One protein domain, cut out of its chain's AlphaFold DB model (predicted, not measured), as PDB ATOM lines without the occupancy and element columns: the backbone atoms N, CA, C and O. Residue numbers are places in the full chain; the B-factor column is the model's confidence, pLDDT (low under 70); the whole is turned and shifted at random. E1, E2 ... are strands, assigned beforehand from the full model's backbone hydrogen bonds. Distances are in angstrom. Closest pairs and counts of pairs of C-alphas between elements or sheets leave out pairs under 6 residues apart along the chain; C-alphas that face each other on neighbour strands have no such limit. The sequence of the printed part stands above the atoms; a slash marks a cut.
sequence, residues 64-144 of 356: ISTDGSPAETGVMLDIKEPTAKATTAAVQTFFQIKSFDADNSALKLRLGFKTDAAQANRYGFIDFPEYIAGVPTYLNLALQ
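What this domain is: This is residues 64 to 144 of the 356 residues of an uncharacterized protein of Bacteriodetes bacterium (UniProt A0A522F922). A long, strongly bent hairpin, E2 and E3, makes the spine of one twisted sheet; E4 and the small hairpin E5 and E6 extend it beyond E3, while residues 64 to 80, with E1, loop loosely off it. The printed part has 81 residues, under half of them in the six named strands, E1 to E6 in order along the chain, with no named helix; the class by its named elements is all strand, and the whole is loose, with a radius of gyration of the C-alphas of 15.3 A and spans of 43 by 31 by 26 A. The branched sheet is antiparallel, with a meander E2 E3 E4, each strand the antiparallel neighbour of the one before.

Where its parts are: E2, residues 90 to 100, spans 25.3 A from (-30.356, -26.083, -17.465); E3, 106 to 115, spans 24.4 A. E4 is 123 to 127, E5 129 to 132, E6 135 to 138, ending at (-26.298, -9.431, -22.189), and E1 77 to 80.

How they stand to each other: E2 bends by 80 degrees at residue 95, E3 by 69 degrees at 109. N 92 and O 113 are 2.9 A apart. On E3's other side are E4, N 114 to O 123 2.8 A, and E5, N 131 to O 106 2.9 A. E6 pairs with E5, N 130 to O 137 2.8 A. E1 pairs with no named strand.

The domain as a whole: The farthest C-alphas, Pro 70 and Asp 103, are 43.2 A apart. The printed part has no cut and no long link. Residues 64 to 76, 78 and 80 to 88 have pLDDT under 70.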
ATOM      1  N   ILE A  64     -20.802 -25.512   1.597       62.78
ATOM      2  CA  ILE A  64     -22.241 -25.770   1.525       62.78
ATOM      3  C   ILE A  64     -22.415 -26.936   0.546       62.78
ATOM      4  O   ILE A  64     -22.631 -26.751  -0.648       62.78
ATOM      5  N   SER A  65     -22.268 -28.160   1.061       55.53
ATOM      6  CA  SER A  65     -22.478 -29.394   0.298       55.53
ATOM      7  C   SER A  65     -23.908 -29.888   0.510       55.53
ATOM      8  O   SER A  65     -24.355 -30.082   1.643       55.53
ATOM      9  N   THR A  66     -24.628 -30.085  -0.592       55.84
ATOM     10  CA  THR A  66     -25.958 -30.719  -0.590       55.84
ATOM     11  C   THR A  66     -25.921 -32.163  -1.099       55.84
ATOM     12  O   THR A  66     -26.912 -32.882  -0.995       55.84
ATOM     13  N   ASP A  67     -24.764 -32.602  -1.596       50.78
ATOM     14  CA  ASP A  67     -24.484 -33.940  -2.127       50.78
ATOM     15  C   ASP A  67     -23.834 -34.887  -1.103       50.78
ATOM     16  O   ASP A  67     -23.703 -36.083  -1.360       50.78
ATOM     17  N   GLY A  68     -23.433 -34.372   0.064       59.50
ATOM     18  CA  GLY A  68     -22.834 -35.145   1.152       59.50
ATOM     19  C   GLY A  68     -21.359 -35.502   0.952       59.50
ATOM     20  O   GLY A  68     -20.812 -36.244   1.772       59.50
ATOM     21  N   SER A  69     -20.703 -34.993  -0.096       64.19
ATOM     22  CA  SER A  69     -19.269 -35.194  -0.311       64.19
ATOM     23  C   SER A  69     -18.429 -34.214   0.534       64.19
ATOM     24  O   SER A  69     -18.895 -33.121   0.868       64.19
ATOM     25  N   PRO A  70     -17.197 -34.584   0.946       63.47
ATOM     26  CA  PRO A  70     -16.329 -33.675   1.693       63.47
ATOM     27  C   PRO A  70     -15.912 -32.470   0.841       63.47
ATOM     28  O   PRO A  70     -15.913 -32.542  -0.389       63.47
ATOM     29  N   ALA A  71     -15.531 -31.374   1.499       64.44
ATOM     30  CA  ALA A  71     -15.053 -30.176   0.817       64.44
ATOM     31  C   ALA A  71     -13.754 -30.441   0.034       64.44
ATOM     32  O   ALA A  71     -12.873 -31.155   0.523       64.44
ATOM     33  N   GLU A  72     -13.614 -29.853  -1.152       69.06
ATOM     34  CA  GLU A  72     -12.398 -29.973  -1.961       69.06
ATOM     35  C   GLU A  72     -11.201 -29.237  -1.324       69.06
ATOM     36  O   GLU A  72     -11.315 -28.144  -0.760       69.06
ATOM     37  N   THR A  73     -10.018 -29.860  -1.383       66.00
ATOM     38  CA  THR A  73      -8.790 -29.297  -0.795       66.00
ATOM     39  C   THR A  73      -8.319 -28.098  -1.617       66.00
ATOM     40  O   THR A  73      -8.202 -28.193  -2.832       66.00
ATOM     41  N   GLY A  74      -8.023 -26.973  -0.957       62.78
ATOM     42  CA  GLY A  74      -7.605 -25.728  -1.620       62.78
ATOM     43  C   GLY A  74      -8.753 -24.826  -2.093       62.78
ATOM     44  O   GLY A  74      -8.488 -23.756  -2.635       62.78
ATOM     45  N   VAL A  75     -10.013 -25.209  -1.855       58.22
ATOM     46  CA  VAL A  75     -11.201 -24.440  -2.258       58.22
ATOM     47  C   VAL A  75     -11.786 -23.680  -1.064       58.22
ATOM     48  O   VAL A  75     -12.236 -24.287  -0.100       58.22
ATOM     49  N   MET A  76     -11.812 -22.343  -1.116       57.75
ATOM     50  CA  MET A  76     -12.289 -21.511   0.009       57.75
ATOM     51  C   MET A  76     -13.825 -21.473   0.145       57.75
ATOM     52  O   MET A  76     -14.342 -21.292   1.249       57.75
ATOM     53  N   LEU A  77     -14.551 -21.671  -0.960       70.81
ATOM     54  CA  LEU A  77     -16.011 -21.765  -1.019       70.81
ATOM     55  C   LEU A  77     -16.386 -22.932  -1.934       70.81
ATOM     56  O   LEU A  77     -16.241 -22.830  -3.150       70.81
ATOM     57  N   ASP A  78     -16.838 -24.032  -1.338       65.56
ATOM     58  CA  ASP A  78     -17.227 -25.246  -2.057       65.56
ATOM     59  C   ASP A  78     -18.757 -25.388  -2.033       65.56
ATOM     60  O   ASP A  78     -19.357 -25.567  -0.964       65.56
ATOM     61  N   ILE A  79     -19.386 -25.235  -3.203       70.75
ATOM     62  CA  ILE A  79     -20.839 -25.303  -3.398       70.75
ATOM     63  C   ILE A  79     -21.129 -26.453  -4.355       70.75
ATOM     64  O   ILE A  79     -20.810 -26.378  -5.542       70.75
ATOM     65  N   LYS A  80     -21.773 -27.500  -3.835       65.81
ATOM     66  CA  LYS A  80     -22.096 -28.717  -4.589       65.81
ATOM     67  C   LYS A  80     -23.597 -28.930  -4.659       65.81
ATOM     68  O   LYS A  80     -24.287 -28.878  -3.635       65.81
ATOM     69  N   GLU A  81     -24.085 -29.191  -5.864       65.12
ATOM     70  CA  GLU A  81     -25.476 -29.548  -6.135       65.12
ATOM     71  C   GLU A  81     -25.744 -31.050  -5.927       65.12
ATOM     72  O   GLU A  81     -24.823 -31.858  -6.060       65.12
ATOM     73  N   PRO A  82     -26.994 -31.461  -5.629       60.78
ATOM     74  CA  PRO A  82     -27.321 -32.865  -5.421       60.78
ATOM     75  C   PRO A  82     -27.168 -33.668  -6.723       60.78
ATOM     76  O   PRO A  82     -27.541 -33.229  -7.807       60.78
ATOM     77  N   THR A  83     -26.663 -34.893  -6.594       56.28
ATOM     78  CA  THR A  83     -26.225 -35.833  -7.646       56.28
ATOM     79  C   THR A  83     -27.269 -36.251  -8.702       56.28
ATOM     80  O   THR A  83     -26.963 -37.059  -9.582       56.28
ATOM     81  N   ALA A  84     -28.492 -35.714  -8.684       56.59
ATOM     82  CA  ALA A  84     -29.536 -36.045  -9.650       56.59
ATOM     83  C   ALA A  84     -29.481 -35.123 -10.881       56.59
ATOM     84  O   ALA A  84     -29.985 -34.003 -10.881       56.59
ATOM     85  N   LYS A  85     -28.888 -35.644 -11.961       54.19
ATOM     86  CA  LYS A  85     -28.825 -35.034 -13.295       54.19
ATOM     87  C   LYS A  85     -30.224 -34.628 -13.781       54.19
ATOM     88  O   LYS A  85     -31.028 -35.497 -14.120       54.19
ATOM     89  N   ALA A  86     -30.491 -33.327 -13.909       53.22
ATOM     90  CA  ALA A  86     -31.593 -32.862 -14.742       53.22
ATOM     91  C   ALA A  86     -31.310 -33.331 -16.179       53.22
ATOM     92  O   ALA A  86     -30.315 -32.953 -16.795       53.22
ATOM     93  N   THR A  87     -32.144 -34.215 -16.718       57.50
ATOM     94  CA  THR A  87     -32.048 -34.728 -18.097       57.50
ATOM     95  C   THR A  87     -32.346 -33.655 -19.152       57.50
ATOM     96  O   THR A  87     -32.331 -33.939 -20.348       57.50
ATOM     97  N   THR A  88     -32.598 -32.423 -18.718       67.38
ATOM     98  CA  THR A  88     -33.023 -31.274 -19.513       67.38
ATOM     99  C   THR A  88     -31.981 -30.167 -19.399       67.38
ATOM    100  O   THR A  88     -31.406 -29.965 -18.331       67.38
ATOM    101  N   ALA A  89     -31.732 -29.452 -20.495       76.19
ATOM    102  CA  ALA A  89     -30.748 -28.382 -20.531       76.19
ATOM    103  C   ALA A  89     -31.068 -27.297 -19.485       76.19
ATOM    104  O   ALA A  89     -32.118 -26.659 -19.566       76.19
ATOM    105  N   ALA A  90     -30.165 -27.058 -18.535       79.38
ATOM    106  CA  ALA A  90     -30.356 -26.083 -17.465       79.38
ATOM    107  C   ALA A  90     -29.104 -25.217 -17.293       79.38
ATOM    108  O   ALA A  90     -27.977 -25.700 -17.366       79.38
ATOM    109  N   VAL A  91     -29.301 -23.914 -17.088       82.00
ATOM    110  CA  VAL A  91     -28.222 -22.983 -16.730       82.00
ATOM    111  C   VAL A  91     -28.217 -22.842 -15.217       82.00
ATOM    112  O   VAL A  91     -29.236 -22.479 -14.630       82.00
ATOM    113  N   GLN A  92     -27.078 -23.117 -14.594       80.81
ATOM    114  CA  GLN A  92     -26.905 -23.066 -13.149       80.81
ATOM    115  C   GLN A  92     -25.887 -21.987 -12.800       80.81
ATOM    116  O   GLN A  92     -24.797 -21.924 -13.366       80.81
ATOM    117  N   THR A  93     -26.282 -21.092 -11.897       77.88
ATOM    118  CA  THR A  93     -25.444 -19.993 -11.408       77.88
ATOM    119  C   THR A  93     -25.111 -20.274  -9.952       77.88
ATOM    120  O   THR A  93     -25.997 -20.206  -9.105       77.88
ATOM    121  N   PHE A  94     -23.850 -20.582  -9.663       79.31
ATOM    122  CA  PHE A  94     -23.402 -20.864  -8.296       79.31
ATOM    123  C   PHE A  94     -22.803 -19.628  -7.613       79.31
ATOM    124  O   PHE A  94     -22.725 -19.577  -6.389       79.31
ATOM    125  N   PHE A  95     -22.430 -18.600  -8.383       84.19
ATOM    126  CA  PHE A  95     -22.013 -17.309  -7.852       84.19
ATOM    127  C   PHE A  95     -22.666 -16.172  -8.635       84.19
ATOM    128  O   PHE A  95     -22.590 -16.114  -9.864       84.19
ATOM    129  N   GLN A  96     -23.310 -15.260  -7.911       87.25
ATOM    130  CA  GLN A  96     -23.957 -14.089  -8.484       87.25
ATOM    131  C   GLN A  96     -23.799 -12.891  -7.561       87.25
ATOM    132  O   GLN A  96     -24.134 -12.959  -6.378       87.25
ATOM    133  N   ILE A  97     -23.407 -11.765  -8.144       85.62
ATOM    134  CA  ILE A  97     -23.518 -10.451  -7.514       85.62
ATOM    135  C   ILE A  97     -24.562  -9.667  -8.291       85.62
ATOM    136  O   ILE A  97     -24.523  -9.635  -9.519       85.62
ATOM    137  N   LYS A  98     -25.511  -9.059  -7.579       83.44
ATOM    138  CA  LYS A  98     -26.582  -8.255  -8.165       83.44
ATOM    139  C   LYS A  98     -26.456  -6.810  -7.694       83.44
ATOM    140  O   LYS A  98     -26.355  -6.568  -6.495       83.44
ATOM    141  N   SER A  99     -26.538  -5.887  -8.642       87.62
ATOM    142  CA  SER A  99     -26.726  -4.457  -8.416       87.62
ATOM    143  C   SER A  99     -27.987  -3.981  -9.144       87.62
ATOM    144  O   SER A  99     -28.634  -4.751  -9.860       87.62
ATOM    145  N   PHE A 100     -28.334  -2.716  -8.951       80.50
ATOM    146  CA  PHE A 100     -29.349  -2.023  -9.729       80.50
ATOM    147  C   PHE A 100     -28.728  -0.807 -10.408       80.50
ATOM    148  O   PHE A 100     -27.852  -0.168  -9.820       80.50
ATOM    149  N   ASP A 101     -29.166  -0.527 -11.631       78.12
ATOM    150  CA  ASP A 101     -28.920   0.755 -12.291       78.12
ATOM    151  C   ASP A 101     -30.050   1.756 -11.968       78.12
ATOM    152  O   ASP A 101     -31.026   1.402 -11.296       78.12
ATOM    153  N   ALA A 102     -29.923   3.001 -12.433       77.44
ATOM    154  CA  ALA A 102     -30.837   4.111 -12.159       77.44
ATOM    155  C   ALA A 102     -32.309   3.801 -12.490       77.44
ATOM    156  O   ALA A 102     -33.203   4.254 -11.777       77.44
ATOM    157  N   ASP A 103     -32.557   2.970 -13.505       80.31
ATOM    158  CA  ASP A 103     -33.901   2.596 -13.965       80.31
ATOM    159  C   ASP A 103     -34.467   1.344 -13.261       80.31
ATOM    160  O   ASP A 103     -35.410   0.709 -13.736       80.31
ATOM    161  N   ASN A 104     -33.880   0.943 -12.127       76.69
ATOM    162  CA  ASN A 104     -34.162  -0.308 -11.408       76.69
ATOM    163  C   ASN A 104     -33.885  -1.590 -12.217       76.69
ATOM    164  O   ASN A 104     -34.256  -2.693 -11.791       76.69
ATOM    165  N   SER A 105     -33.195  -1.474 -13.350       81.00
ATOM    166  CA  SER A 105     -32.642  -2.603 -14.086       81.00
ATOM    167  C   SER A 105     -31.666  -3.377 -13.207       81.00
ATOM    168  O   SER A 105     -30.781  -2.805 -12.573       81.00
ATOM    169  N   ALA A 106     -31.824  -4.697 -13.135       83.00
ATOM    170  CA  ALA A 106     -30.976  -5.525 -12.286       83.00
ATOM    171  C   ALA A 106     -29.733  -5.989 -13.052       83.00
ATOM    172  O   ALA A 106     -29.803  -6.948 -13.821       83.00
ATOM    173  N   LEU A 107     -28.599  -5.347 -12.781       85.88
ATOM    174  CA  LEU A 107     -27.284  -5.746 -13.270       85.88
ATOM    175  C   LEU A 107     -26.777  -6.946 -12.478       85.88
ATOM    176  O   LEU A 107     -26.850  -6.962 -11.245       85.88
ATOM    177  N   LYS A 108     -26.258  -7.961 -13.163       88.25
ATOM    178  CA  LYS A 108     -25.719  -9.148 -12.500       88.25
ATOM    179  C   LYS A 108     -24.382  -9.532 -13.102       88.25
ATOM    180  O   LYS A 108     -24.282  -9.647 -14.309       88.25
ATOM    181  N   LEU A 109     -23.396  -9.811 -12.255       93.19
ATOM    182  CA  LEU A 109     -22.223 -10.594 -12.639       93.19
ATOM    183  C   LEU A 109     -22.468 -12.035 -12.207       93.19
ATOM    184  O   LEU A 109     -22.756 -12.272 -11.029       93.19
ATOM    185  N   ARG A 110     -22.365 -12.982 -13.140       92.44
ATOM    186  CA  ARG A 110     -22.608 -14.401 -12.864       92.44
ATOM    187  C   ARG A 110     -21.426 -15.262 -13.273       92.44
ATOM    188  O   ARG A 110     -20.784 -15.009 -14.289       92.44
ATOM    189  N   LEU A 111     -21.195 -16.303 -12.480       92.81
ATOM    190  CA  LEU A 111     -20.325 -17.422 -12.813       92.81
ATOM    191  C   LEU A 111     -21.128 -18.713 -12.643       92.81
ATOM    192  O   LEU A 111     -21.844 -18.898 -11.649       92.81
ATOM    193  N   GLY A 112     -21.049 -19.584 -13.642       89.56
ATOM    194  CA  GLY A 112     -21.920 -20.746 -13.711       89.56
ATOM    195  C   GLY A 112     -21.530 -21.751 -14.779       89.56
ATOM    196  O   GLY A 112     -20.504 -21.627 -15.448       89.56
ATOM    197  N   PHE A 113     -22.383 -22.753 -14.945       87.94
ATOM    198  CA  PHE A 113     -22.274 -23.747 -16.003       87.94
ATOM    199  C   PHE A 113     -23.649 -24.068 -16.593       87.94
ATOM    200  O   PHE A 113     -24.678 -24.021 -15.918       87.94
ATOM    201  N   LYS A 114     -23.672 -24.385 -17.886       86.88
ATOM    202  CA  LYS A 114     -24.811 -24.995 -18.561       86.88
ATOM    203  C   LYS A 114     -24.636 -26.507 -18.541       86.88
ATOM    204  O   LYS A 114     -23.653 -27.034 -19.067       86.88
ATOM    205  N   THR A 115     -25.614 -27.202 -17.977       85.06
ATOM    206  CA  THR A 115     -25.737 -28.654 -18.070       85.06
ATOM    207  C   THR A 115     -26.647 -29.023 -19.237       85.06
ATOM    208  O   THR A 115     -27.577 -28.293 -19.589       85.06
ATOM    209  N   ASP A 116     -26.348 -30.148 -19.882       85.56
ATOM    210  CA  ASP A 116     -27.112 -30.671 -21.015       85.56
ATOM    211  C   ASP A 116     -26.912 -32.191 -21.127       85.56
ATOM    212  O   ASP A 116     -25.890 -32.741 -20.690       85.56
ATOM    213  N   ALA A 117     -27.877 -32.894 -21.722       84.12
ATOM    214  CA  ALA A 117     -27.736 -34.309 -22.035       84.12
ATOM    215  C   ALA A 117     -26.563 -34.548 -23.005       84.12
ATOM    216  O   ALA A 117     -25.756 -35.447 -22.749       84.12
ATOM    217  N   ALA A 118     -26.410 -33.703 -24.031       86.38
ATOM    218  CA  ALA A 118     -25.329 -33.756 -25.009       86.38
ATOM    219  C   ALA A 118     -24.075 -33.024 -24.505       86.38
ATOM    220  O   ALA A 118     -24.131 -31.862 -24.112       86.38
ATOM    221  N   GLN A 119     -22.917 -33.692 -24.535       84.50
ATOM    222  CA  GLN A 119     -21.661 -33.118 -24.030       84.50
ATOM    223  C   GLN A 119     -21.243 -31.840 -24.772       84.50
ATOM    224  O   GLN A 119     -20.770 -30.912 -24.128       84.50
ATOM    225  N   ALA A 120     -21.467 -31.768 -26.088       86.12
ATOM    226  CA  ALA A 120     -21.121 -30.606 -26.912       86.12
ATOM    227  C   ALA A 120     -21.868 -29.314 -26.519       86.12
ATOM    228  O   ALA A 120     -21.416 -28.224 -26.848       86.12
ATOM    229  N   ASN A 121     -22.984 -29.428 -25.790       86.69
ATOM    230  CA  ASN A 121     -23.809 -28.294 -25.363       86.69
ATOM    231  C   ASN A 121     -23.495 -27.817 -23.933       86.69
ATOM    232  O   ASN A 121     -24.155 -26.905 -23.433       86.69
ATOM    233  N   ARG A 122     -22.536 -28.451 -23.248       88.69
ATOM    234  CA  ARG A 122     -22.139 -28.099 -21.880       88.69
ATOM    235  C   ARG A 122     -21.013 -27.074 -21.925       88.69
ATOM    236  O   ARG A 122     -20.035 -27.277 -22.634       88.69
ATOM    237  N   TYR A 123     -21.123 -26.013 -21.134       90.19
ATOM    238  CA  TYR A 123     -20.082 -24.987 -21.035       90.19
ATOM    239  C   TYR A 123     -20.118 -24.277 -19.682       90.19
ATOM    240  O   TYR A 123     -21.177 -24.152 -19.070       90.19
ATOM    241  N   GLY A 124     -18.962 -23.801 -19.219       92.31
ATOM    242  CA  GLY A 124     -18.881 -22.797 -18.154       92.31
ATOM    243  C   GLY A 124     -19.108 -21.398 -18.723       92.31
ATOM    244  O   GLY A 124     -18.872 -21.175 -19.910       92.31
ATOM    245  N   PHE A 125     -19.561 -20.456 -17.902       93.06
ATOM    246  CA  PHE A 125     -19.737 -19.071 -18.331       93.06
ATOM    247  C   PHE A 125     -19.337 -18.067 -17.249       93.06
ATOM    248  O   PHE A 125     -19.458 -18.325 -16.049       93.06
ATOM    249  N   ILE A 126     -18.900 -16.903 -17.725       94.94
ATOM    250  CA  ILE A 126     -18.810 -15.648 -16.982       94.94
ATOM    251  C   ILE A 126     -19.548 -14.625 -17.839       94.94
ATOM    252  O   ILE A 126     -19.193 -14.445 -19.003       94.94
ATOM    253  N   ASP A 127     -20.591 -13.995 -17.306       95.06
ATOM    254  CA  ASP A 127     -21.396 -13.042 -18.071       95.06
ATOM    255  C   ASP A 127     -21.914 -11.873 -17.228       95.06
ATOM    256  O   ASP A 127     -21.869 -11.893 -15.992       95.06
ATOM    257  N   PHE A 128     -22.380 -10.835 -17.929       94.25
ATOM    258  CA  PHE A 128     -22.920  -9.619 -17.332       94.25
ATOM    259  C   PHE A 128     -24.287  -9.246 -17.936       94.25
ATOM    260  O   PHE A 128     -24.357  -8.418 -18.845       94.25
ATOM    261  N   PRO A 129     -25.393  -9.889 -17.515       92.56
ATOM    262  CA  PRO A 129     -26.732  -9.512 -17.957       92.56
ATOM    263  C   PRO A 129     -27.326  -8.351 -17.150       92.56
ATOM    264  O   PRO A 129     -27.276  -8.322 -15.917       92.56
ATOM    265  N   GLU A 130     -28.006  -7.462 -17.860       92.62
ATOM    266  CA  GLU A 130     -28.950  -6.492 -17.323       92.62
ATOM    267  C   GLU A 130     -30.377  -7.030 -17.462       92.62
ATOM    268  O   GLU A 130     -30.768  -7.509 -18.521       92.62
ATOM    269  N   TYR A 131     -31.169  -6.978 -16.392       87.94
ATOM    270  CA  TYR A 131     -32.572  -7.388 -16.427       87.94
ATOM    271  C   TYR A 131     -33.489  -6.167 -16.414       87.94
ATOM    272  O   TYR A 131     -33.688  -5.571 -15.353       87.94
ATOM    273  N   ILE A 132     -34.107  -5.872 -17.557       87.38
ATOM    274  CA  ILE A 132     -35.107  -4.808 -17.718       87.38
ATOM    275  C   ILE A 132     -36.489  -5.460 -17.709       87.38
ATOM    276  O   ILE A 132     -36.764  -6.355 -18.507       87.38
ATOM    277  N   ALA A 133     -37.345  -5.082 -16.753       85.69
ATOM    278  CA  ALA A 133     -38.671  -5.689 -16.556       85.69
ATOM    279  C   ALA A 133     -38.666  -7.240 -16.508       85.69
ATOM    280  O   ALA A 133     -39.632  -7.897 -16.889       85.69
ATOM    281  N   GLY A 134     -37.567  -7.841 -16.034       81.19
ATOM    282  CA  GLY A 134     -37.407  -9.296 -15.924       81.19
ATOM    283  C   GLY A 134     -36.825  -9.997 -17.158       81.19
ATOM    284  O   GLY A 134     -36.562 -11.197 -17.080       81.19
ATOM    285  N   VAL A 135     -36.551  -9.278 -18.250       88.00
ATOM    286  CA  VAL A 135     -35.935  -9.821 -19.473       88.00
ATOM    287  C   VAL A 135     -34.423  -9.556 -19.465       88.00
ATOM    288  O   VAL A 135     -34.034  -8.408 -19.258       88.00
ATOM    289  N   PRO A 136     -33.559 -10.574 -19.665       90.12
ATOM    290  CA  PRO A 136     -32.113 -10.379 -19.696       90.12
ATOM    291  C   PRO A 136     -31.619  -9.840 -21.045       90.12
ATOM    292  O   PRO A 136     -31.877 -10.435 -22.091       90.12
ATOM    293  N   THR A 137     -30.803  -8.793 -20.995       93.56
ATOM    294  CA  THR A 137     -29.962  -8.303 -22.090       93.56
ATOM    295  C   THR A 137     -28.500  -8.475 -21.685       93.56
ATOM    296  O   THR A 137     -28.087  -8.012 -20.626       93.56
ATOM    297  N   TYR A 138     -27.710  -9.186 -22.490       92.50
ATOM    298  CA  TYR A 138     -26.298  -9.431 -22.189       92.50
ATOM    299  C   TYR A 138     -25.451  -8.232 -22.605       92.50
ATOM    300  O   TYR A 138     -25.465  -7.838 -23.770       92.50
ATOM    301  N   LEU A 139     -24.720  -7.672 -21.647       93.56
ATOM    302  CA  LEU A 139     -23.807  -6.559 -21.860       93.56
ATOM    303  C   LEU A 139     -22.368  -7.064 -22.046       93.56
ATOM    304  O   LEU A 139     -22.055  -8.239 -21.835       93.56
ATOM    305  N   ASN A 140     -21.476  -6.152 -22.429       95.06
ATOM    306  CA  ASN A 140     -20.068  -6.462 -22.650       95.06
ATOM    307  C   ASN A 140     -19.365  -6.851 -21.340       95.06
ATOM    308  O   ASN A 140     -19.355  -6.084 -20.377       95.06
ATOM    309  N   LEU A 141     -18.700  -8.008 -21.332       94.25
ATOM    310  CA  LEU A 141     -17.741  -8.372 -20.291       94.25
ATOM    311  C   LEU A 141     -16.359  -7.829 -20.671       94.25
ATOM    312  O   LEU A 141     -15.701  -8.358 -21.565       94.25
ATOM    313  N   ALA A 142     -15.904  -6.785 -19.982       93.81
ATOM    314  CA  ALA A 142     -14.548  -6.278 -20.148       93.81
ATOM    315  C   ALA A 142     -13.583  -7.008 -19.205       93.81
ATOM    316  O   ALA A 142     -13.740  -6.973 -17.984       93.81
ATOM    317  N   LEU A 143     -12.555  -7.646 -19.764       94.56
ATOM    318  CA  LEU A 143     -11.461  -8.235 -18.996       94.56
ATOM    319  C   LEU A 143     -10.313  -7.231 -18.918       94.56
ATOM    320  O   LEU A 143      -9.856  -6.744 -19.949       94.56
ATOM    321  N   GLN A 144      -9.840  -6.943 -17.701       93.94
ATOM    322  CA  GLN A 144      -8.727  -6.012 -17.467       93.94
ATOM    323  C   GLN A 144      -8.963  -4.590 -18.062       93.94
ATOM    324  O   GLN A 144      -8.074  -4.035 -18.713       93.94
TER     325      GLN A 144